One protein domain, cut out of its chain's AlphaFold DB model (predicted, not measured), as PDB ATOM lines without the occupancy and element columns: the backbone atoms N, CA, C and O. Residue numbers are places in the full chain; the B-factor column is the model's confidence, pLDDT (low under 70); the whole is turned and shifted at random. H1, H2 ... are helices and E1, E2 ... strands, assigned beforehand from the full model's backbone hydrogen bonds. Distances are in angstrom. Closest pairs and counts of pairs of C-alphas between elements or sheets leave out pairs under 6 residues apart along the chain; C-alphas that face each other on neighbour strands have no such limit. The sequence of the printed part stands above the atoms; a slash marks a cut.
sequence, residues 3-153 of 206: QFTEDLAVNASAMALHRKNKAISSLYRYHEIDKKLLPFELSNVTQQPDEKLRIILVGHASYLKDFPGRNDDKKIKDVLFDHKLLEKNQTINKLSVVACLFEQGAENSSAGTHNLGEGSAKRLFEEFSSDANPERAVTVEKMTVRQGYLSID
ATOM      1  N   GLN A   3     224.609 203.802 113.258       94.38
ATOM      2  CA  GLN A   3     225.490 203.605 112.112       94.38
ATOM      3  C   GLN A   3     225.896 202.130 112.064       94.38
ATOM      4  O   GLN A   3     226.517 201.650 113.007       94.38
ATOM      5  N   PHE A   4     225.563 201.433 110.980       89.31
ATOM      6  CA  PHE A   4     225.810 199.993 110.845       89.31
ATOM      7  C   PHE A   4     227.078 199.623 110.073       89.31
ATOM      8  O   PHE A   4     227.481 198.472 110.108       89.31
ATOM      9  N   THR A   5     227.711 200.576 109.388       85.81
ATOM     10  CA  THR A   5     228.922 200.324 108.596       85.81
ATOM     11  C   THR A   5     229.987 201.368 108.900       85.81
ATOM     12  O   THR A   5     229.669 202.551 109.055       85.81
ATOM     13  N   GLU A   6     231.254 200.959 108.941       86.19
ATOM     14  CA  GLU A   6     232.400 201.844 109.218       86.19
ATOM     15  C   GLU A   6     232.872 202.655 108.000       86.19
ATOM     16  O   GLU A   6     233.794 203.462 108.105       86.19
ATOM     17  N   ASP A   7     232.200 202.493 106.858       91.69
ATOM     18  CA  ASP A   7     232.446 203.267 105.643       91.69
ATOM     19  C   ASP A   7     232.464 204.787 105.904       91.69
ATOM     20  O   ASP A   7     231.609 205.337 106.612       91.69
ATOM     21  N   LEU A   8     233.434 205.482 105.298       89.50
ATOM     22  CA  LEU A   8     233.641 206.919 105.493       89.50
ATOM     23  C   LEU A   8     232.418 207.752 105.091       89.50
ATOM     24  O   LEU A   8     232.089 208.718 105.786       89.50
ATOM     25  N   ALA A   9     231.735 207.402 103.999       88.31
ATOM     26  CA  ALA A   9     230.565 208.142 103.539       88.31
ATOM     27  C   ALA A   9     229.371 207.923 104.477       88.31
ATOM     28  O   ALA A   9     228.629 208.868 104.772       88.31
ATOM     29  N   VAL A  10     229.206 206.706 105.004       91.62
ATOM     30  CA  VAL A  10     228.182 206.404 106.015       91.62
ATOM     31  C   VAL A  10     228.478 207.131 107.327       91.62
ATOM     32  O   VAL A  10     227.573 207.754 107.885       91.62
ATOM     33  N   ASN A  11     229.730 207.136 107.787       92.19
ATOM     34  CA  ASN A  11     230.144 207.870 108.983       92.19
ATOM     35  C   ASN A  11     229.886 209.380 108.833       92.19
ATOM     36  O   ASN A  11     229.230 209.986 109.682       92.19
ATOM     37  N   ALA A  12     230.312 209.986 107.718       91.38
ATOM     38  CA  ALA A  12     230.056 211.399 107.433       91.38
ATOM     39  C   ALA A  12     228.549 211.719 107.423       91.38
ATOM     40  O   ALA A  12     228.112 212.705 108.023       91.38
ATOM     41  N   SER A  13     227.745 210.842 106.817       93.31
ATOM     42  CA  SER A  13     226.285 210.964 106.762       93.31
ATOM     43  C   SER A  13     225.632 210.869 108.145       93.31
ATOM     44  O   SER A  13     224.773 211.687 108.487       93.31
ATOM     45  N   ALA A  14     226.041 209.894 108.963       94.19
ATOM     46  CA  ALA A  14     225.543 209.709 110.324       94.19
ATOM     47  C   ALA A  14     225.902 210.909 111.212       94.19
ATOM     48  O   ALA A  14     225.042 211.441 111.918       94.19
ATOM     49  N   MET A  15     227.140 211.400 111.115       93.44
ATOM     50  CA  MET A  15     227.590 212.587 111.840       93.44
ATOM     51  C   MET A  15     226.811 213.842 111.438       93.44
ATOM     52  O   MET A  15     226.382 214.590 112.315       93.44
ATOM     53  N   ALA A  16     226.592 214.078 110.142       92.62
ATOM     54  CA  ALA A  16     225.835 215.236 109.671       92.62
ATOM     55  C   ALA A  16     224.369 215.197 110.148       92.62
ATOM     56  O   ALA A  16     223.853 216.188 110.670       92.62
ATOM     57  N   LEU A  17     223.712 214.033 110.060       93.00
ATOM     58  CA  LEU A  17     222.351 213.841 110.575       93.00
ATOM     59  C   LEU A  17     222.264 214.039 112.094       93.00
ATOM     60  O   LEU A  17     221.289 214.620 112.581       93.00
ATOM     61  N   HIS A  18     223.253 213.542 112.842       92.94
ATOM     62  CA  HIS A  18     223.305 213.692 114.294       92.94
ATOM     63  C   HIS A  18     223.538 215.152 114.685       92.94
ATOM     64  O   HIS A  18     222.791 215.670 115.508       92.94
ATOM     65  N   ARG A  19     224.473 215.862 114.036       91.25
ATOM     66  CA  ARG A  19     224.711 217.300 114.270       91.25
ATOM     67  C   ARG A  19     223.440 218.128 114.095       91.25
ATOM     68  O   ARG A  19     223.135 218.943 114.961       91.25
ATOM     69  N   LYS A  20     222.659 217.860 113.041       90.31
ATOM     70  CA  LYS A  20     221.364 218.519 112.795       90.31
ATOM     71  C   LYS A  20     220.361 218.343 113.945       90.31
ATOM     72  O   LYS A  20     219.495 219.188 114.125       90.31
ATOM     73  N   ASN A  21     220.467 217.259 114.718       87.69
ATOM     74  CA  ASN A  21     219.541 216.915 115.800       87.69
ATOM     75  C   ASN A  21     220.275 216.693 117.136       87.69
ATOM     76  O   ASN A  21     219.826 215.882 117.947       87.69
ATOM     77  N   LYS A  22     221.422 217.353 117.368       86.62
ATOM     78  CA  LYS A  22     222.346 217.009 118.472       86.62
ATOM     79  C   LYS A  22     221.680 217.059 119.851       86.62
ATOM     80  O   LYS A  22     221.992 216.240 120.702       86.62
ATOM     81  N   ALA A  23     220.752 217.993 120.047       85.00
ATOM     82  CA  ALA A  23     220.052 218.183 121.318       85.00
ATOM     83  C   ALA A  23     219.102 217.029 121.686       85.00
ATOM     84  O   ALA A  23     218.789 216.858 122.856       85.00
ATOM     85  N   ILE A  24     218.634 216.257 120.701       86.00
ATOM     86  CA  ILE A  24     217.552 215.269 120.867       86.00
ATOM     87  C   ILE A  24     217.886 213.914 120.236       86.00
ATOM     88  O   ILE A  24     216.999 213.113 119.945       86.00
ATOM     89  N   SER A  25     219.156 213.667 119.914       88.94
ATOM     90  CA  SER A  25     219.563 212.415 119.288       88.94
ATOM     91  C   SER A  25     220.829 211.869 119.912       88.94
ATOM     92  O   SER A  25     221.784 212.604 120.133       88.94
ATOM     93  N   SER A  26     220.844 210.553 120.092       91.19
ATOM     94  CA  SER A  26     222.046 209.789 120.405       91.19
ATOM     95  C   SER A  26     222.521 209.045 119.162       91.19
ATOM     96  O   SER A  26     221.698 208.554 118.374       91.19
ATOM     97  N   LEU A  27     223.837 208.969 118.964       92.44
ATOM     98  CA  LEU A  27     224.458 208.216 117.875       92.44
ATOM     99  C   LEU A  27     225.212 207.015 118.446       92.44
ATOM    100  O   LEU A  27     226.067 207.173 119.310       92.44
ATOM    101  N   TYR A  28     224.910 205.833 117.919       93.62
ATOM    102  CA  TYR A  28     225.601 204.583 118.219       93.62
ATOM    103  C   TYR A  28     226.239 204.036 116.946       93.62
ATOM    104  O   TYR A  28     225.669 204.171 115.860       93.62
ATOM    105  N   ARG A  29     227.405 203.414 117.080       93.00
ATOM    106  CA  ARG A  29     228.125 202.743 115.994       93.00
ATOM    107  C   ARG A  29     228.144 201.250 116.249       93.00
ATOM    108  O   ARG A  29     228.540 200.827 117.329       93.00
ATOM    109  N   TYR A  30     227.706 200.472 115.271       92.06
ATOM    110  CA  TYR A  30     227.831 199.027 115.306       92.06
ATOM    111  C   TYR A  30     229.241 198.634 114.885       92.06
ATOM    112  O   TYR A  30     229.652 198.917 113.763       92.06
ATOM    113  N   HIS A  31     229.965 198.008 115.804       88.62
ATOM    114  CA  HIS A  31     231.256 197.394 115.554       88.62
ATOM    115  C   HIS A  31     231.011 195.935 115.164       88.62
ATOM    116  O   HIS A  31     230.583 195.129 115.994       88.62
ATOM    117  N   GLU A  32     231.229 195.615 113.889       82.69
ATOM    118  CA  GLU A  32     230.868 194.322 113.298       82.69
ATOM    119  C   GLU A  32     231.637 193.155 113.924       82.69
ATOM    120  O   GLU A  32     231.045 192.118 114.222       82.69
ATOM    121  N   ILE A  33     232.928 193.356 114.206       84.06
ATOM    122  CA  ILE A  33     233.811 192.336 114.791       84.06
ATOM    123  C   ILE A  33     233.345 191.961 116.200       84.06
ATOM    124  O   ILE A  33     233.186 190.784 116.517       84.06
ATOM    125  N   ASP A  34     233.079 192.966 117.035       84.00
ATOM    126  CA  ASP A  34     232.670 192.733 118.425       84.00
ATOM    127  C   ASP A  34     231.168 192.482 118.569       84.00
ATOM    128  O   ASP A  34     230.700 192.187 119.670       84.00
ATOM    129  N   LYS A  35     230.406 192.636 117.477       84.12
ATOM    130  CA  LYS A  35     228.939 192.605 117.436       84.12
ATOM    131  C   LYS A  35     228.301 193.513 118.488       84.12
ATOM    132  O   LYS A  35     227.315 193.140 119.131       84.12
ATOM    133  N   LYS A  36     228.884 194.703 118.683       88.19
ATOM    134  CA  LYS A  36     228.507 195.645 119.746       88.19
ATOM    135  C   LYS A  36     228.163 197.027 119.219       88.19
ATOM    136  O   LYS A  36     228.824 197.547 118.330       88.19
ATOM    137  N   LEU A  37     227.169 197.661 119.836       89.81
ATOM    138  CA  LEU A  37     226.912 199.090 119.697       89.81
ATOM    139  C   LEU A  37     227.750 199.896 120.688       89.81
ATOM    140  O   LEU A  37     227.604 199.757 121.904       89.81
ATOM    141  N   LEU A  38     228.594 200.771 120.151       90.25
ATOM    142  CA  LEU A  38     229.397 201.724 120.907       90.25
ATOM    143  C   LEU A  38     228.755 203.116 120.818       90.25
ATOM    144  O   LEU A  38     228.448 203.571 119.708       90.25
ATOM    145  N   PRO A  39     228.513 203.807 121.948       88.50
ATOM    146  CA  PRO A  39     228.039 205.182 121.914       88.50
ATOM    147  C   PRO A  39     229.109 206.071 121.278       88.50
ATOM    148  O   PRO A  39     230.300 205.928 121.541       88.50
ATOM    149  N   PHE A  40     228.689 207.002 120.431       84.19
ATOM    150  CA  PHE A  40     229.596 207.995 119.883       84.19
ATOM    151  C   PHE A  40     229.812 209.113 120.910       84.19
ATOM    152  O   PHE A  40     228.840 209.696 121.385       84.19
ATOM    153  N   GLU A  41     231.071 209.431 121.221       67.62
ATOM    154  CA  GLU A  41     231.495 210.310 122.331       67.62
ATOM    155  C   GLU A  41     230.832 211.702 122.363       67.62
ATOM    156  O   GLU A  41     230.787 212.342 123.406       67.62
ATOM    157  N   LEU A  42     230.271 212.181 121.246       59.91
ATOM    158  CA  LEU A  42     229.559 213.467 121.172       59.91
ATOM    159  C   LEU A  42     228.072 213.404 121.583       59.91
ATOM    160  O   LEU A  42     227.373 214.421 121.507       59.91
ATOM    161  N   SER A  43     227.581 212.232 121.986       60.84
ATOM    162  CA  SER A  43     226.184 211.977 122.342       60.84
ATOM    163  C   SER A  43     225.904 212.295 123.817       60.84
ATOM    164  O   SER A  43     225.913 211.406 124.660       60.84
ATOM    165  N   ASN A  44     225.596 213.557 124.125       55.97
ATOM    166  CA  ASN A  44     225.302 214.012 125.497       55.97
ATOM    167  C   ASN A  44     223.833 213.844 125.928       55.97
ATOM    168  O   ASN A  44     223.444 214.356 126.976       55.97
ATOM    169  N   VAL A  45     222.993 213.179 125.131       61.31
ATOM    170  CA  VAL A  45     221.591 212.964 125.510       61.31
ATOM    171  C   VAL A  45     221.534 211.789 126.486       61.31
ATOM    172  O   VAL A  45     221.550 210.628 126.085       61.31
ATOM    173  N   THR A  46     221.525 212.110 127.780       54.78
ATOM    174  CA  THR A  46     221.402 211.159 128.897       54.78
ATOM    175  C   THR A  46     219.958 210.754 129.191       54.78
ATOM    176  O   THR A  46     219.736 209.847 129.987       54.78
ATOM    177  N   GLN A  47     218.974 211.414 128.574       58.56
ATOM    178  CA  GLN A  47     217.560 211.121 128.786       58.56
ATOM    179  C   GLN A  47     217.060 210.071 127.796       58.56
ATOM    180  O   GLN A  47     217.214 210.212 126.578       58.56
ATOM    181  N   GLN A  48     216.436 209.021 128.335       60.00
ATOM    182  CA  GLN A  48     215.535 208.189 127.552       60.00
ATOM    183  C   GLN A  48     214.422 209.085 126.978       60.00
ATOM    184  O   GLN A  48     214.003 210.032 127.639       60.00
ATOM    185  N   PRO A  49     213.983 208.860 125.731       63.66
ATOM    186  CA  PRO A  49     212.972 209.706 125.112       63.66
ATOM    187  C   PRO A  49     211.645 209.591 125.872       63.66
ATOM    188  O   PRO A  49     211.050 208.519 125.884       63.66
ATOM    189  N   ASP A  50     211.181 210.703 126.451       62.75
ATOM    190  CA  ASP A  50     210.022 210.730 127.359       62.75
ATOM    191  C   ASP A  50     208.688 210.335 126.693       62.75
ATOM    192  O   ASP A  50     207.794 209.843 127.374       62.75
ATOM    193  N   GLU A  51     208.526 210.511 125.371       68.94
ATOM    194  CA  GLU A  51     207.232 210.232 124.712       68.94
ATOM    195  C   GLU A  51     207.300 209.677 123.284       68.94
ATOM    196  O   GLU A  51     206.426 208.901 122.895       68.94
ATOM    197  N   LYS A  52     208.278 210.087 122.456       82.81
ATOM    198  CA  LYS A  52     208.313 209.686 121.036       82.81
ATOM    199  C   LYS A  52     209.678 209.196 120.567       82.81
ATOM    200  O   LYS A  52     210.556 209.994 120.232       82.81
ATOM    201  N   LEU A  53     209.842 207.876 120.467       89.19
ATOM    202  CA  LEU A  53     211.077 207.249 120.004       89.19
ATOM    203  C   LEU A  53     211.141 207.197 118.472       89.19
ATOM    204  O   LEU A  53     210.312 206.589 117.787       89.19
ATOM    205  N   ARG A  54     212.207 207.783 117.921       91.31
ATOM    206  CA  ARG A  54     212.574 207.639 116.512       91.31
ATOM    207  C   ARG A  54     213.905 206.919 116.369       91.31
ATOM    208  O   ARG A  54     214.948 207.423 116.786       91.31
ATOM    209  N   ILE A  55     213.889 205.813 115.634       93.00
ATOM    210  CA  ILE A  55     215.093 205.071 115.266       93.00
ATOM    211  C   ILE A  55     215.473 205.418 113.831       93.00
ATOM    212  O   ILE A  55     214.635 205.497 112.932       93.00
ATOM    213  N   ILE A  56     216.759 205.681 113.619       94.12
ATOM    214  CA  ILE A  56     217.324 205.969 112.302       94.12
ATOM    215  C   ILE A  56     218.477 204.997 112.091       94.12
ATOM    216  O   ILE A  56     219.470 205.104 112.809       94.12
ATOM    217  N   LEU A  57     218.324 204.083 111.136       94.81
ATOM    218  CA  LEU A  57     219.361 203.153 110.694       94.81
ATOM    219  C   LEU A  57     220.114 203.803 109.528       94.81
ATOM    220  O   LEU A  57     219.479 204.267 108.578       94.81
ATOM    221  N   VAL A  58     221.440 203.871 109.607       94.50
ATOM    222  CA  VAL A  58     222.307 204.489 108.593       94.50
ATOM    223  C   VAL A  58     223.342 203.460 108.146       94.50
ATOM    224  O   VAL A  58     224.070 202.923 108.978       94.50
ATOM    225  N   GLY A  59     223.397 203.169 106.847       93.81
ATOM    226  CA  GLY A  59     224.297 202.155 106.296       93.81
ATOM    227  C   GLY A  59     224.093 201.930 104.801       93.81
ATOM    228  O   GLY A  59     223.231 202.550 104.172       93.81
ATOM    229  N   HIS A  60     224.871 201.018 104.224       88.25
ATOM    230  CA  HIS A  60     224.609 200.526 102.872       88.25
ATOM    231  C   HIS A  60     223.381 199.611 102.858       88.25
ATOM    232  O   HIS A  60     223.142 198.859 103.801       88.25
ATOM    233  N   ALA A  61     222.601 199.645 101.774       86.06
ATOM    234  CA  ALA A  61     221.409 198.809 101.683       86.06
ATOM    235  C   ALA A  61     221.737 197.320 101.659       86.06
ATOM    236  O   ALA A  61     221.035 196.567 102.313       86.06
ATOM    237  N   SER A  62     222.791 196.898 100.953       84.25
ATOM    238  CA  SER A  62     223.249 195.501 100.969       84.25
ATOM    239  C   SER A  62     223.491 195.013 102.397       84.25
ATOM    240  O   SER A  62     222.997 193.959 102.773       84.25
ATOM    241  N   TYR A  63     224.165 195.832 103.205       83.75
ATOM    242  CA  TYR A  63     224.471 195.511 104.593       83.75
ATOM    243  C   TYR A  63     223.216 195.425 105.467       83.75
ATOM    244  O   TYR A  63     223.018 194.447 106.170       83.75
ATOM    245  N   LEU A  64     222.329 196.424 105.400       83.44
ATOM    246  CA  LEU A  64     221.108 196.438 106.214       83.44
ATOM    247  C   LEU A  64     220.087 195.364 105.805       83.44
ATOM    248  O   LEU A  64     219.262 194.976 106.623       83.44
ATOM    249  N   LYS A  65     220.099 194.924 104.541       83.25
ATOM    250  CA  LYS A  65     219.208 193.873 104.021       83.25
ATOM    251  C   LYS A  65     219.600 192.483 104.494       83.25
ATOM    252  O   LYS A  65     218.718 191.667 104.735       83.25
ATOM    253  N   ASP A  66     220.901 192.251 104.587       80.38
ATOM    254  CA  ASP A  66     221.486 190.952 104.893       80.38
ATOM    255  C   ASP A  66     222.127 190.969 106.296       80.38
ATOM    256  O   ASP A  66     223.068 190.225 106.526       80.38
ATOM    257  N   PHE A  67     221.692 191.843 107.215       75.25
ATOM    258  CA  PHE A  67     222.350 192.062 108.511       75.25
ATOM    259  C   PHE A  67     222.216 190.872 109.481       75.25
ATOM    260  O   PHE A  67     221.105 190.353 109.596       75.25
ATOM    261  N   PRO A  68     223.274 190.534 110.265       60.25
ATOM    262  CA  PRO A  68     224.676 190.984 110.196       60.25
ATOM    263  C   PRO A  68     225.508 190.140 109.215       60.25
ATOM    264  O   PRO A  68     226.730 190.222 109.184       60.25
ATOM    265  N   GLY A  69     224.846 189.311 108.420       60.97
ATOM    266  CA  GLY A  69     225.377 188.521 107.324       60.97
ATOM    267  C   GLY A  69     224.353 187.448 106.950       60.97
ATOM    268  O   GLY A  69     223.445 187.147 107.717       60.97
ATOM    269  N   ARG A  70     224.527 186.781 105.802       54.34
ATOM    270  CA  ARG A  70     223.639 185.675 105.377       54.34
ATOM    271  C   ARG A  70     223.659 184.442 106.300       54.34
ATOM    272  O   ARG A  70     222.840 183.552 106.109       54.34
ATOM    273  N   ASN A  71     224.594 184.386 107.253       53.38
ATOM    274  CA  ASN A  71     224.892 183.211 108.079       53.38
ATOM    275  C   ASN A  71     224.734 183.462 109.589       53.38
ATOM    276  O   ASN A  71     225.157 182.626 110.384       53.38
ATOM    277  N   ASP A  72     224.215 184.618 109.994       62.03
ATOM    278  CA  ASP A  72     224.007 184.947 111.402       62.03
ATOM    279  C   ASP A  72     222.527 185.267 111.602       62.03
ATOM    280  O   ASP A  72     221.978 186.138 110.932       62.03
ATOM    281  N   ASP A  73     221.882 184.537 112.509       68.50
ATOM    282  CA  ASP A  73     220.447 184.659 112.775       68.50
ATOM    283  C   ASP A  73     220.095 185.950 113.531       68.50
ATOM    284  O   ASP A  73     218.916 186.253 113.740       68.50
ATOM    285  N   LYS A  74     221.103 186.708 113.985       76.81
ATOM    286  CA  LYS A  74     220.889 187.898 114.803       76.81
ATOM    287  C   LYS A  74     220.200 188.997 113.998       76.81
ATOM    288  O   LYS A  74     220.717 189.471 113.001       76.81
ATOM    289  N   LYS A  75     219.055 189.484 114.460       84.50
ATOM    290  CA  LYS A  75     218.333 190.575 113.790       84.50
ATOM    291  C   LYS A  75     218.817 191.948 114.261       84.50
ATOM    292  O   LYS A  75     219.385 192.079 115.350       84.50
ATOM    293  N   ILE A  76     218.567 193.005 113.479       89.50
ATOM    294  CA  ILE A  76     218.864 194.388 113.899       89.50
ATOM    295  C   ILE A  76     218.146 194.675 115.216       89.50
ATOM    296  O   ILE A  76     218.744 195.217 116.147       89.50
ATOM    297  N   LYS A  77     216.879 194.265 115.311       89.06
ATOM    298  CA  LYS A  77     216.076 194.374 116.530       89.06
ATOM    299  C   LYS A  77     216.769 193.754 117.751       89.06
ATOM    300  O   LYS A  77     216.824 194.393 118.800       89.06
ATOM    301  N   ASP A  78     217.336 192.557 117.607       88.62
ATOM    302  CA  ASP A  78     218.001 191.844 118.705       88.62
ATOM    303  C   ASP A  78     219.213 192.607 119.227       88.62
ATOM    304  O   ASP A  78     219.393 192.730 120.435       88.62
ATOM    305  N   VAL A  79     220.008 193.187 118.324       89.19
ATOM    306  CA  VAL A  79     221.136 194.046 118.709       89.19
ATOM    307  C   VAL A  79     220.649 195.229 119.548       89.19
ATOM    308  O   VAL A  79     221.282 195.588 120.537       89.19
ATOM    309  N   LEU A  80     219.510 195.835 119.209       90.81
ATOM    310  CA  LEU A  80     218.986 196.965 119.978       90.81
ATOM    311  C   LEU A  80     218.505 196.563 121.377       90.81
ATOM    312  O   LEU A  80     218.737 197.317 122.323       90.81
ATOM    313  N   PHE A  81     217.905 195.382 121.528       89.94
ATOM    314  CA  PHE A  81     217.549 194.832 122.840       89.94
ATOM    315  C   PHE A  81     218.777 194.485 123.680       89.94
ATOM    316  O   PHE A  81     218.864 194.890 124.839       89.94
ATOM    317  N   ASP A  82     219.755 193.790 123.095       89.94
ATOM    318  CA  ASP A  82     220.977 193.377 123.793       89.94
ATOM    319  C   ASP A  82     221.761 194.586 124.335       89.94
ATOM    320  O   ASP A  82     222.409 194.511 125.381       89.94
ATOM    321  N   HIS A  83     221.661 195.728 123.649       89.31
ATOM    322  CA  HIS A  83     222.279 196.992 124.042       89.31
ATOM    323  C   HIS A  83     221.372 197.922 124.858       89.31
ATOM    324  O   HIS A  83     221.756 199.066 125.102       89.31
ATOM    325  N   LYS A  84     220.196 197.453 125.299       89.38
ATOM    326  CA  LYS A  84     219.224 198.235 126.089       89.38
ATOM    327  C   LYS A  84     218.812 199.553 125.414       89.38
ATOM    328  O   LYS A  84     218.541 200.547 126.080       89.38
ATOM    329  N   LEU A  85     218.804 199.568 124.081       88.00
ATOM    330  CA  LEU A  85     218.293 200.679 123.270       88.00
ATOM    331  C   LEU A  85     216.822 200.490 122.896       88.00
ATOM    332  O   LEU A  85     216.200 201.427 122.396       88.00
ATOM    333  N   LEU A  86     216.303 199.281 123.111       89.25
ATOM    334  CA  LEU A  86     214.890 198.955 123.069       89.25
ATOM    335  C   LEU A  86     214.459 198.301 124.376       89.25
ATOM    336  O   LEU A  86     215.221 197.556 124.994       89.25
ATOM    337  N   GLU A  87     213.212 198.561 124.750       88.69
ATOM    338  CA  GLU A  87     212.547 197.945 125.892       88.69
ATOM    339  C   GLU A  87     211.331 197.132 125.442       88.69
ATOM    340  O   GLU A  87     210.768 197.335 124.361       88.69
ATOM    341  N   LYS A  88     210.920 196.180 126.284       88.12
ATOM    342  CA  LYS A  88     209.735 195.359 126.035       88.12
ATOM    343  C   LYS A  88     208.496 196.247 125.931       88.12
ATOM    344  O   LYS A  88     208.291 197.131 126.757       88.12
ATOM    345  N   ASN A  89     207.646 195.966 124.947       86.94
ATOM    346  CA  ASN A  89     206.427 196.715 124.630       86.94
ATOM    347  C   ASN A  89     206.674 198.188 124.267       86.94
ATOM    348  O   ASN A  89     205.736 198.986 124.251       86.94
ATOM    349  N   GLN A  90     207.915 198.566 123.947       88.50
ATOM    350  CA  GLN A  90     208.211 199.929 123.539       88.50
ATOM    351  C   GLN A  90     207.578 200.235 122.178       88.50
ATOM    352  O   GLN A  90     207.600 199.424 121.247       88.50
ATOM    353  N   THR A  91     207.032 201.444 122.058       90.00
ATOM    354  CA  THR A  91     206.502 201.953 120.795       90.00
ATOM    355  C   THR A  91     207.555 202.810 120.099       90.00
ATOM    356  O   THR A  91     208.027 203.814 120.627       90.00
ATOM    357  N   ILE A  92     207.930 202.406 118.889       90.75
ATOM    358  CA  ILE A  92     208.791 203.151 117.978       90.75
ATOM    359  C   ILE A  92     207.876 203.946 117.048       90.75
ATOM    360  O   ILE A  92     207.360 203.426 116.056       90.75
ATOM    361  N   ASN A  93     207.707 205.239 117.318       91.62
ATOM    362  CA  ASN A  93     206.846 206.092 116.495       91.62
ATOM    363  C   ASN A  93     207.336 206.179 115.054       91.62
ATOM    364  O   ASN A  93     206.557 206.325 114.111       91.62
ATOM    365  N   LYS A  94     208.659 206.140 114.864       89.94
ATOM    366  CA  LYS A  94     209.225 206.187 113.521       89.94
ATOM    367  C   LYS A  94     210.513 205.395 113.381       89.94
ATOM    368  O   LYS A  94     211.540 205.778 113.936       89.94
ATOM    369  N   LEU A  95     210.492 204.391 112.512       89.12
ATOM    370  CA  LEU A  95     211.680 203.708 112.006       89.12
ATOM    371  C   LEU A  95     212.078 204.317 110.655       89.12
ATOM    372  O   LEU A  95     211.313 204.312 109.696       89.12
ATOM    373  N   SER A  96     213.259 204.923 110.565       90.88
ATOM    374  CA  SER A  96     213.782 205.510 109.326       90.88
ATOM    375  C   SER A  96     215.007 204.745 108.843       90.88
ATOM    376  O   SER A  96     215.978 204.641 109.584       90.88
ATOM    377  N   VAL A  97     215.012 204.327 107.581       89.69
ATOM    378  CA  VAL A  97     216.192 203.744 106.935       89.69
ATOM    379  C   VAL A  97     216.849 204.791 106.039       89.69
ATOM    380  O   VAL A  97     216.194 205.428 105.210       89.69
ATOM    381  N   VAL A  98     218.144 205.011 106.242       90.06
ATOM    382  CA  VAL A  98     219.002 205.900 105.453       90.06
ATOM    383  C   VAL A  98     220.022 205.027 104.735       90.06
ATOM    384  O   VAL A  98     221.123 204.810 105.230       90.06
ATOM    385  N   ALA A  99     219.606 204.505 103.582       87.00
ATOM    386  CA  ALA A  99     220.417 203.671 102.707       87.00
ATOM    387  C   ALA A  99     219.980 203.853 101.244       87.00
ATOM    388  O   ALA A  99     218.783 203.957 100.962       87.00
ATOM    389  N   CYS A 100     220.943 203.898 100.320       82.69
ATOM    390  CA  CYS A 100     220.684 203.954  98.877       82.69
ATOM    391  C   CYS A 100     220.004 202.675  98.394       82.69
ATOM    392  O   CYS A 100     220.466 201.596  98.743       82.69
ATOM    393  N   LEU A 101     218.991 202.781  97.530       75.50
ATOM    394  CA  LEU A 101     218.346 201.629  96.878       75.50
ATOM    395  C   LEU A 101     217.873 200.560  97.883       75.50
ATOM    396  O   LEU A 101     217.924 199.352  97.621       75.50
ATOM    397  N   PHE A 102     217.440 201.004  99.069       77.88
ATOM    398  CA  PHE A 102     216.973 200.091 100.107       77.88
ATOM    399  C   PHE A 102     215.726 199.344  99.648       77.88
ATOM    400  O   PHE A 102     215.679 198.126  99.742       77.88
ATOM    401  N   GLU A 103     214.784 200.060  99.045       75.75
ATOM    402  CA  GLU A 103     213.686 199.443  98.316       75.75
ATOM    403  C   GLU A 103     213.975 199.556  96.816       75.75
ATOM    404  O   GLU A 103     214.198 200.659  96.306       75.75
ATOM    405  N   GLN A 104     214.013 198.420  96.121       63.12
ATOM    406  CA  GLN A 104     213.973 198.414  94.661       63.12
ATOM    407  C   GLN A 104     212.508 198.577  94.266       63.12
ATOM    408  O   GLN A 104     211.647 197.869  94.786       63.12
ATOM    409  N   GLY A 105     212.210 199.569  93.426       53.62
ATOM    410  CA  GLY A 105     210.863 199.712  92.892       53.62
ATOM    411  C   GLY A 105     210.490 198.429  92.161       53.62
ATOM    412  O   GLY A 105     211.309 197.896  91.416       53.62
ATOM    413  N   ALA A 106     209.268 197.940  92.376       42.38
ATOM    414  CA  ALA A 106     208.651 197.069  91.394       42.38
ATOM    415  C   ALA A 106     208.705 197.831  90.069       42.38
ATOM    416  O   ALA A 106     208.116 198.911  89.951       42.38
ATOM    417  N   GLU A 107     209.470 197.315  89.113       38.53
ATOM    418  CA  GLU A 107     209.333 197.709  87.722       38.53
ATOM    419  C   GLU A 107     207.825 197.647  87.420       38.53
ATOM    420  O   GLU A 107     207.217 196.585  87.530       38.53
ATOM    421  N   ASN A 108     207.197 198.792  87.124       37.56
ATOM    422  CA  ASN A 108     205.783 198.931  86.726       37.56
ATOM    423  C   ASN A 108     204.703 199.055  87.824       37.56
ATOM    424  O   ASN A 108     203.680 198.376  87.749       37.56
ATOM    425  N   SER A 109     204.807 199.990  88.773       35.19
ATOM    426  CA  SER A 109     203.588 200.436  89.479       35.19
ATOM    427  C   SER A 109     203.409 201.949  89.441       35.19
ATOM    428  O   SER A 109     204.235 202.730  89.908       35.19
ATOM    429  N   SER A 110     202.316 202.349  88.799       35.91
ATOM    430  CA  SER A 110     201.814 203.711  88.706       35.91
ATOM    431  C   SER A 110     201.500 204.284  90.088       35.91
ATOM    432  O   SER A 110     201.110 203.578  91.014       35.91
ATOM    433  N   ALA A 111     201.693 205.595  90.206       41.44
ATOM    434  CA  ALA A 111     201.538 206.378  91.421       41.44
ATOM    435  C   ALA A 111     200.221 206.113  92.176       41.44
ATOM    436  O   ALA A 111     199.140 206.187  91.597       41.44
ATOM    437  N   GLY A 112     200.328 205.925  93.495       32.88
ATOM    438  CA  GLY A 112     199.200 205.947  94.428       32.88
ATOM    439  C   GLY A 112     199.168 204.729  95.346       32.88
ATOM    440  O   GLY A 112     198.977 203.610  94.894       32.88
ATOM    441  N   THR A 113     199.329 204.966  96.652       34.69
ATOM    442  CA  THR A 113     199.154 203.991  97.750       34.69
ATOM    443  C   THR A 113     200.037 202.734  97.679       34.69
ATOM    444  O   THR A 113     199.607 201.661  97.273       34.69
ATOM    445  N   HIS A 114     201.283 202.848  98.152       41.97
ATOM    446  CA  HIS A 114     202.139 201.683  98.386       41.97
ATOM    447  C   HIS A 114     201.641 200.893  99.605       41.97
ATOM    448  O   HIS A 114     201.909 201.269 100.748       41.97
ATOM    449  N   ASN A 115     200.986 199.761  99.357       40.44
ATOM    450  CA  ASN A 115     201.163 198.605 100.231       40.44
ATOM    451  C   ASN A 115     202.665 198.289 100.250       40.44
ATOM    452  O   ASN A 115     203.304 198.326  99.197       40.44
ATOM    453  N   LEU A 116     203.246 198.043 101.429       48.19
ATOM    454  CA  LEU A 116     204.626 197.565 101.535       48.19
ATOM    455  C   LEU A 116     204.727 196.304 100.661       48.19
ATOM    456  O   LEU A 116     204.149 195.274 101.006       48.19
ATOM    457  N   GLY A 117     205.372 196.405  99.495       50.75
ATOM    458  CA  GLY A 117     205.621 195.254  98.628       50.75
ATOM    459  C   GLY A 117     206.454 194.209  99.372       50.75
ATOM    460  O   GLY A 117     206.972 194.481 100.451       50.75
ATOM    461  N   GLU A 118     206.636 193.019  98.807       58.97
ATOM    462  CA  GLU A 118     207.496 191.953  99.365       58.97
ATOM    463  C   GLU A 118     209.004 192.306  99.401       58.97
ATOM    464  O   GLU A 118     209.874 191.438  99.382       58.97
ATOM    465  N   GLY A 119     209.346 193.594  99.432       72.38
ATOM    466  CA  GLY A 119     210.705 194.099  99.448       72.38
ATOM    467  C   GLY A 119     211.332 194.161 100.840       72.38
ATOM    468  O   GLY A 119     210.785 193.740 101.865       72.38
ATOM    469  N   SER A 120     212.554 194.684 100.874       80.06
ATOM    470  CA  SER A 120     213.387 194.774 102.076       80.06
ATOM    471  C   SER A 120     212.757 195.619 103.179       80.06
ATOM    472  O   SER A 120     212.948 195.332 104.358       80.06
ATOM    473  N   ALA A 121     211.970 196.628 102.807       82.06
ATOM    474  CA  ALA A 121     211.174 197.419 103.729       82.06
ATOM    475  C   ALA A 121     210.196 196.555 104.537       82.06
ATOM    476  O   ALA A 121     210.195 196.624 105.764       82.06
ATOM    477  N   LYS A 122     209.393 195.721 103.868       82.69
ATOM    478  CA  LYS A 122     208.410 194.856 104.530       82.69
ATOM    479  C   LYS A 122     209.086 193.858 105.463       82.69
ATOM    480  O   LYS A 122     208.694 193.781 106.618       82.69
ATOM    481  N   ARG A 123     210.156 193.199 105.002       82.44
ATOM    482  CA  ARG A 123     210.928 192.257 105.831       82.44
ATOM    483  C   ARG A 123     211.467 192.907 107.102       82.44
ATOM    484  O   ARG A 123     211.310 192.342 108.175       82.44
ATOM    485  N   LEU A 124     212.038 194.108 107.004       85.75
ATOM    486  CA  LEU A 124     212.517 194.846 108.177       85.75
ATOM    487  C   LEU A 124     211.363 195.289 109.093       85.75
ATOM    488  O   LEU A 124     211.490 195.277 110.312       85.75
ATOM    489  N   PHE A 125     210.220 195.687 108.531       86.06
ATOM    490  CA  PHE A 125     209.049 196.043 109.332       86.06
ATOM    491  C   PHE A 125     208.493 194.837 110.098       86.06
ATOM    492  O   PHE A 125     208.171 194.951 111.282       86.06
ATOM    493  N   GLU A 126     208.407 193.687 109.434       84.06
ATOM    494  CA  GLU A 126     208.002 192.413 110.025       84.06
ATOM    495  C   GLU A 126     209.024 191.933 111.053       84.06
ATOM    496  O   GLU A 126     208.622 191.483 112.115       84.06
ATOM    497  N   GLU A 127     210.326 192.097 110.818       86.00
ATOM    498  CA  GLU A 127     211.372 191.829 111.816       86.00
ATOM    499  C   GLU A 127     211.117 192.582 113.127       86.00
ATOM    500  O   GLU A 127     211.252 192.015 114.208       86.00
ATOM    501  N   PHE A 128     210.713 193.852 113.043       85.00
ATOM    502  CA  PHE A 128     210.386 194.648 114.221       85.00
ATOM    503  C   PHE A 128     209.025 194.283 114.835       85.00
ATOM    504  O   PHE A 128     208.915 194.238 116.061       85.00
ATOM    505  N   SER A 129     208.013 194.004 114.010       80.12
ATOM    506  CA  SER A 129     206.610 193.871 114.442       80.12
ATOM    507  C   SER A 129     206.180 192.437 114.765       80.12
ATOM    508  O   SER A 129     205.261 192.234 115.552       80.12
ATOM    509  N   SER A 130     206.820 191.438 114.160       71.56
ATOM    510  CA  SER A 130     206.580 190.023 114.428       71.56
ATOM    511  C   SER A 130     207.614 189.551 115.437       71.56
ATOM    512  O   SER A 130     208.813 189.547 115.165       71.56
ATOM    513  N   ASP A 131     207.163 189.186 116.632       64.94
ATOM    514  CA  ASP A 131     208.041 188.523 117.581       64.94
ATOM    515  C   ASP A 131     207.362 187.293 118.162       64.94
ATOM    516  O   ASP A 131     206.293 187.378 118.763       64.94
ATOM    517  N   ALA A 132     208.003 186.139 117.972       64.50
ATOM    518  CA  ALA A 132     207.640 184.924 118.688       64.50
ATOM    519  C   ALA A 132     208.046 185.025 120.169       64.50
ATOM    520  O   ALA A 132     207.521 184.282 120.993       64.50
ATOM    521  N   ASN A 133     208.967 185.942 120.505       77.50
ATOM    522  CA  ASN A 133     209.407 186.202 121.866       77.50
ATOM    523  C   ASN A 133     208.670 187.422 122.466       77.50
ATOM    524  O   ASN A 133     209.003 188.563 122.131       77.50
ATOM    525  N   PRO A 134     207.726 187.221 123.408       80.56
ATOM    526  CA  PRO A 134     206.982 188.317 124.029       80.56
ATOM    527  C   PRO A 134     207.879 189.297 124.792       80.56
ATOM    528  O   PRO A 134     207.527 190.464 124.941       80.56
ATOM    529  N   GLU A 135     209.047 188.852 125.270       82.38
ATOM    530  CA  GLU A 135     209.999 189.694 126.008       82.38
ATOM    531  C   GLU A 135     210.725 190.707 125.114       82.38
ATOM    532  O   GLU A 135     211.338 191.646 125.621       82.38
ATOM    533  N   ARG A 136     210.638 190.547 123.788       84.81
ATOM    534  CA  ARG A 136     211.237 191.444 122.791       84.81
ATOM    535  C   ARG A 136     210.193 192.135 121.908       84.81
ATOM    536  O   ARG A 136     210.531 192.792 120.926       84.81
ATOM    537  N   ALA A 137     208.911 192.054 122.254       85.50
ATOM    538  CA  ALA A 137     207.856 192.713 121.491       85.50
ATOM    539  C   ALA A 137     208.060 194.243 121.440       85.50
ATOM    540  O   ALA A 137     208.275 194.879 122.470       85.50
ATOM    541  N   VAL A 138     207.963 194.834 120.245       88.88
ATOM    542  CA  VAL A 138     207.916 196.292 120.026       88.88
ATOM    543  C   VAL A 138     206.858 196.607 118.982       88.88
ATOM    544  O   VAL A 138     206.569 195.782 118.119       88.88
ATOM    545  N   THR A 139     206.307 197.815 119.037       88.88
ATOM    546  CA  THR A 139     205.350 198.299 118.031       88.88
ATOM    547  C   THR A 139     206.003 199.380 117.185       88.88
ATOM    548  O   THR A 139     206.531 200.344 117.731       88.88
ATOM    549  N   VAL A 140     205.968 199.257 115.855       89.12
ATOM    550  CA  VAL A 140     206.428 200.315 114.939       89.12
ATOM    551  C   VAL A 140     205.220 201.004 114.316       89.12
ATOM    552  O   VAL A 140     204.518 200.409 113.505       89.12
ATOM    553  N   GLU A 141     204.998 202.278 114.641       87.44
ATOM    554  CA  GLU A 141     203.843 203.026 114.111       87.44
ATOM    555  C   GLU A 141     204.043 203.435 112.649       87.44
ATOM    556  O   GLU A 141     203.127 203.381 111.830       87.44
ATOM    557  N   LYS A 142     205.256 203.886 112.306       86.50
ATOM    558  CA  LYS A 142     205.577 204.360 110.960       86.50
ATOM    559  C   LYS A 142     206.975 203.950 110.551       86.50
ATOM    560  O   LYS A 142     207.952 204.257 111.230       86.50
ATOM    561  N   MET A 143     207.097 203.381 109.360       86.38
ATOM    562  CA  MET A 143     208.393 203.157 108.731       86.38
ATOM    563  C   MET A 143     208.606 204.107 107.553       86.38
ATOM    564  O   MET A 143     207.674 204.537 106.875       86.38
ATOM    565  N   THR A 144     209.846 204.528 107.334       85.56
ATOM    566  CA  THR A 144     210.218 205.406 106.228       85.56
ATOM    567  C   THR A 144     211.491 204.894 105.577       85.56
ATOM    568  O   THR A 144     212.574 205.004 106.151       85.56
ATOM    569  N   VAL A 145     211.347 204.406 104.350       84.38
ATOM    570  CA  VAL A 145     212.442 204.003 103.461       84.38
ATOM    571  C   VAL A 145     212.502 204.947 102.256       84.38
ATOM    572  O   VAL A 145     211.639 205.821 102.091       84.38
ATOM    573  N   ARG A 146     213.549 204.829 101.437       77.56
ATOM    574  CA  ARG A 146     213.702 205.588 100.191       77.56
ATOM    575  C   ARG A 146     213.992 204.643  99.030       77.56
ATOM    576  O   ARG A 146     214.782 203.714  99.178       77.56
ATOM    577  N   GLN A 147     213.348 204.924  97.903       71.81
ATOM    578  CA  GLN A 147     213.669 204.365  96.593       71.81
ATOM    579  C   GLN A 147     214.664 205.322  95.915       71.81
ATOM    580  O   GLN A 147     214.513 206.539  96.022       71.81
ATOM    581  N   GLY A 148     215.699 204.789  95.263       73.62
ATOM    582  CA  GLY A 148     216.740 205.587  94.599       73.62
ATOM    583  C   GLY A 148     218.027 205.792  95.407       73.62
ATOM    584  O   GLY A 148     218.191 205.301  96.527       73.62
ATOM    585  N   TYR A 149     218.970 206.511  94.802       76.69
ATOM    586  CA  TYR A 149     220.247 206.872  95.413       76.69
ATOM    587  C   TYR A 149     220.024 207.969  96.445       76.69
ATOM    588  O   TYR A 149     219.359 208.963  96.169       76.69
ATOM    589  N   LEU A 150     220.582 207.792  97.637       81.19
ATOM    590  CA  LEU A 150     220.415 208.696  98.766       81.19
ATOM    591  C   LEU A 150     221.776 209.261  99.164       81.19
ATOM    592  O   LEU A 150     222.709 208.509  99.420       81.19
ATOM    593  N   SER A 151     221.882 210.575  99.288       84.50
ATOM    594  CA  SER A 151     223.047 211.225  99.882       84.50
ATOM    595  C   SER A 151     222.626 212.167 101.004       84.50
ATOM    596  O   SER A 151     221.483 212.627 101.077       84.50
ATOM    597  N   ILE A 152     223.554 212.406 101.923       83.75
ATOM    598  CA  ILE A 152     223.406 213.356 103.020       83.75
ATOM    599  C   ILE A 152     224.448 214.449 102.811       83.75
ATOM    600  O   ILE A 152     225.621 214.138 102.612       83.75
ATOM    601  N   ASP A 153     224.039 215.714 102.846       85.38
ATOM    602  CA  ASP A 153     225.005 216.813 102.810       85.38
ATOM    603  C   ASP A 153     225.598 217.124 104.191       85.38
ATOM    604  O   ASP A 153     225.194 216.584 105.222       85.38
TER     605      ASP A 153
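This is residues 3 to 153 of the 206 residues of the protein "Peptidase C80 family" of Candidatus Regiella insecticola (UniProt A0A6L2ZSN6). What would one see first? A small wall of three parallel strands, E3, E4 and E5 in that order, has H4 packed by its E5 edge and H1 by its E3 edge, with the hairpin of E1 and E2 farther out beyond E3. Residues 107 to 115 stick out as a loop. What is it made of? The 151 printed residues include four named helices and six named strands, in the order H1 E1 E2 E3 H2 H3 E4 H4 E5 E6; the class is mixed, with under half of the residues, 65, in named elements. How spread out is it? It is compact, with a radius of gyration of the C-alphas of 15.4 A and spans of 46 by 39 by 34 A.

How is the largest sheet built? E4, residues 90 to 98, is the inner strand between E3, residues 53 to 58, and E5, residues 138 to 140; N 55 and O 94 are 2.9 A apart, N 92 and O 139 2.7 A, both within hydrogen-bond range. E4 bends by 64 degrees at residue 93, and its pairing is staggered: residues 90 to 92 with E5, residues 92 to 98 with E3. Which helices are on it? H4, residues 120 to 129, is on one face in two layers, helix and sheet, over none of the strands at a height of 4.3 A, only just above the sheet's level; its closest C-alphas to E5 are Ser 129 and Thr 139, 5.8 A. H1, residues 8 to 20, and H2, residues 61 to 65, only graze the sheet, while H3, residues 76 to 82, is not on it. E3, H2 H3, E4 and E4, H4, E5 are strand-helix-strand units, parallel neighbours with helices between, both with right-handed crossovers. What lies farther out? E1, residues 28 to 31, and E2, residues 36 to 39, form an antiparallel hairpin, with N 29 and O 38 2.8 A apart. E6, residues 149 to 152, pairs with no named strand; its closest C-alpha to H1 is Ile 152, 5.3 A from that of Ser 13. Do the helices keep their backbone pairs? In H1, H2, H3 and H4 every O i to N i+4 pair is within hydrogen-bond range.

Where do the first and last elements lie? H1 begins at C-alpha 8 (233.641, 206.919, 105.493), and E6 ends at C-alpha 152 (223.406, 213.356, 103.020). Which are the longer elements? E4 measures 21.9 A, H1 18.4 A, E3 16.2 A and H4 14.1 A from first to last C-alpha.

How far does it reach? The two C-alphas farthest apart, Thr 46 and Asn 108, are 46.6 A apart, and the printed part has no cut. Which links are long? E2 to E3 and E4 to H4 are long links. Where is confidence low? Residues 41 to 51, 68 to 73, 104 to 118 and 131 to 132 have pLDDT under 70, against a mean of 79.2 over the printed part.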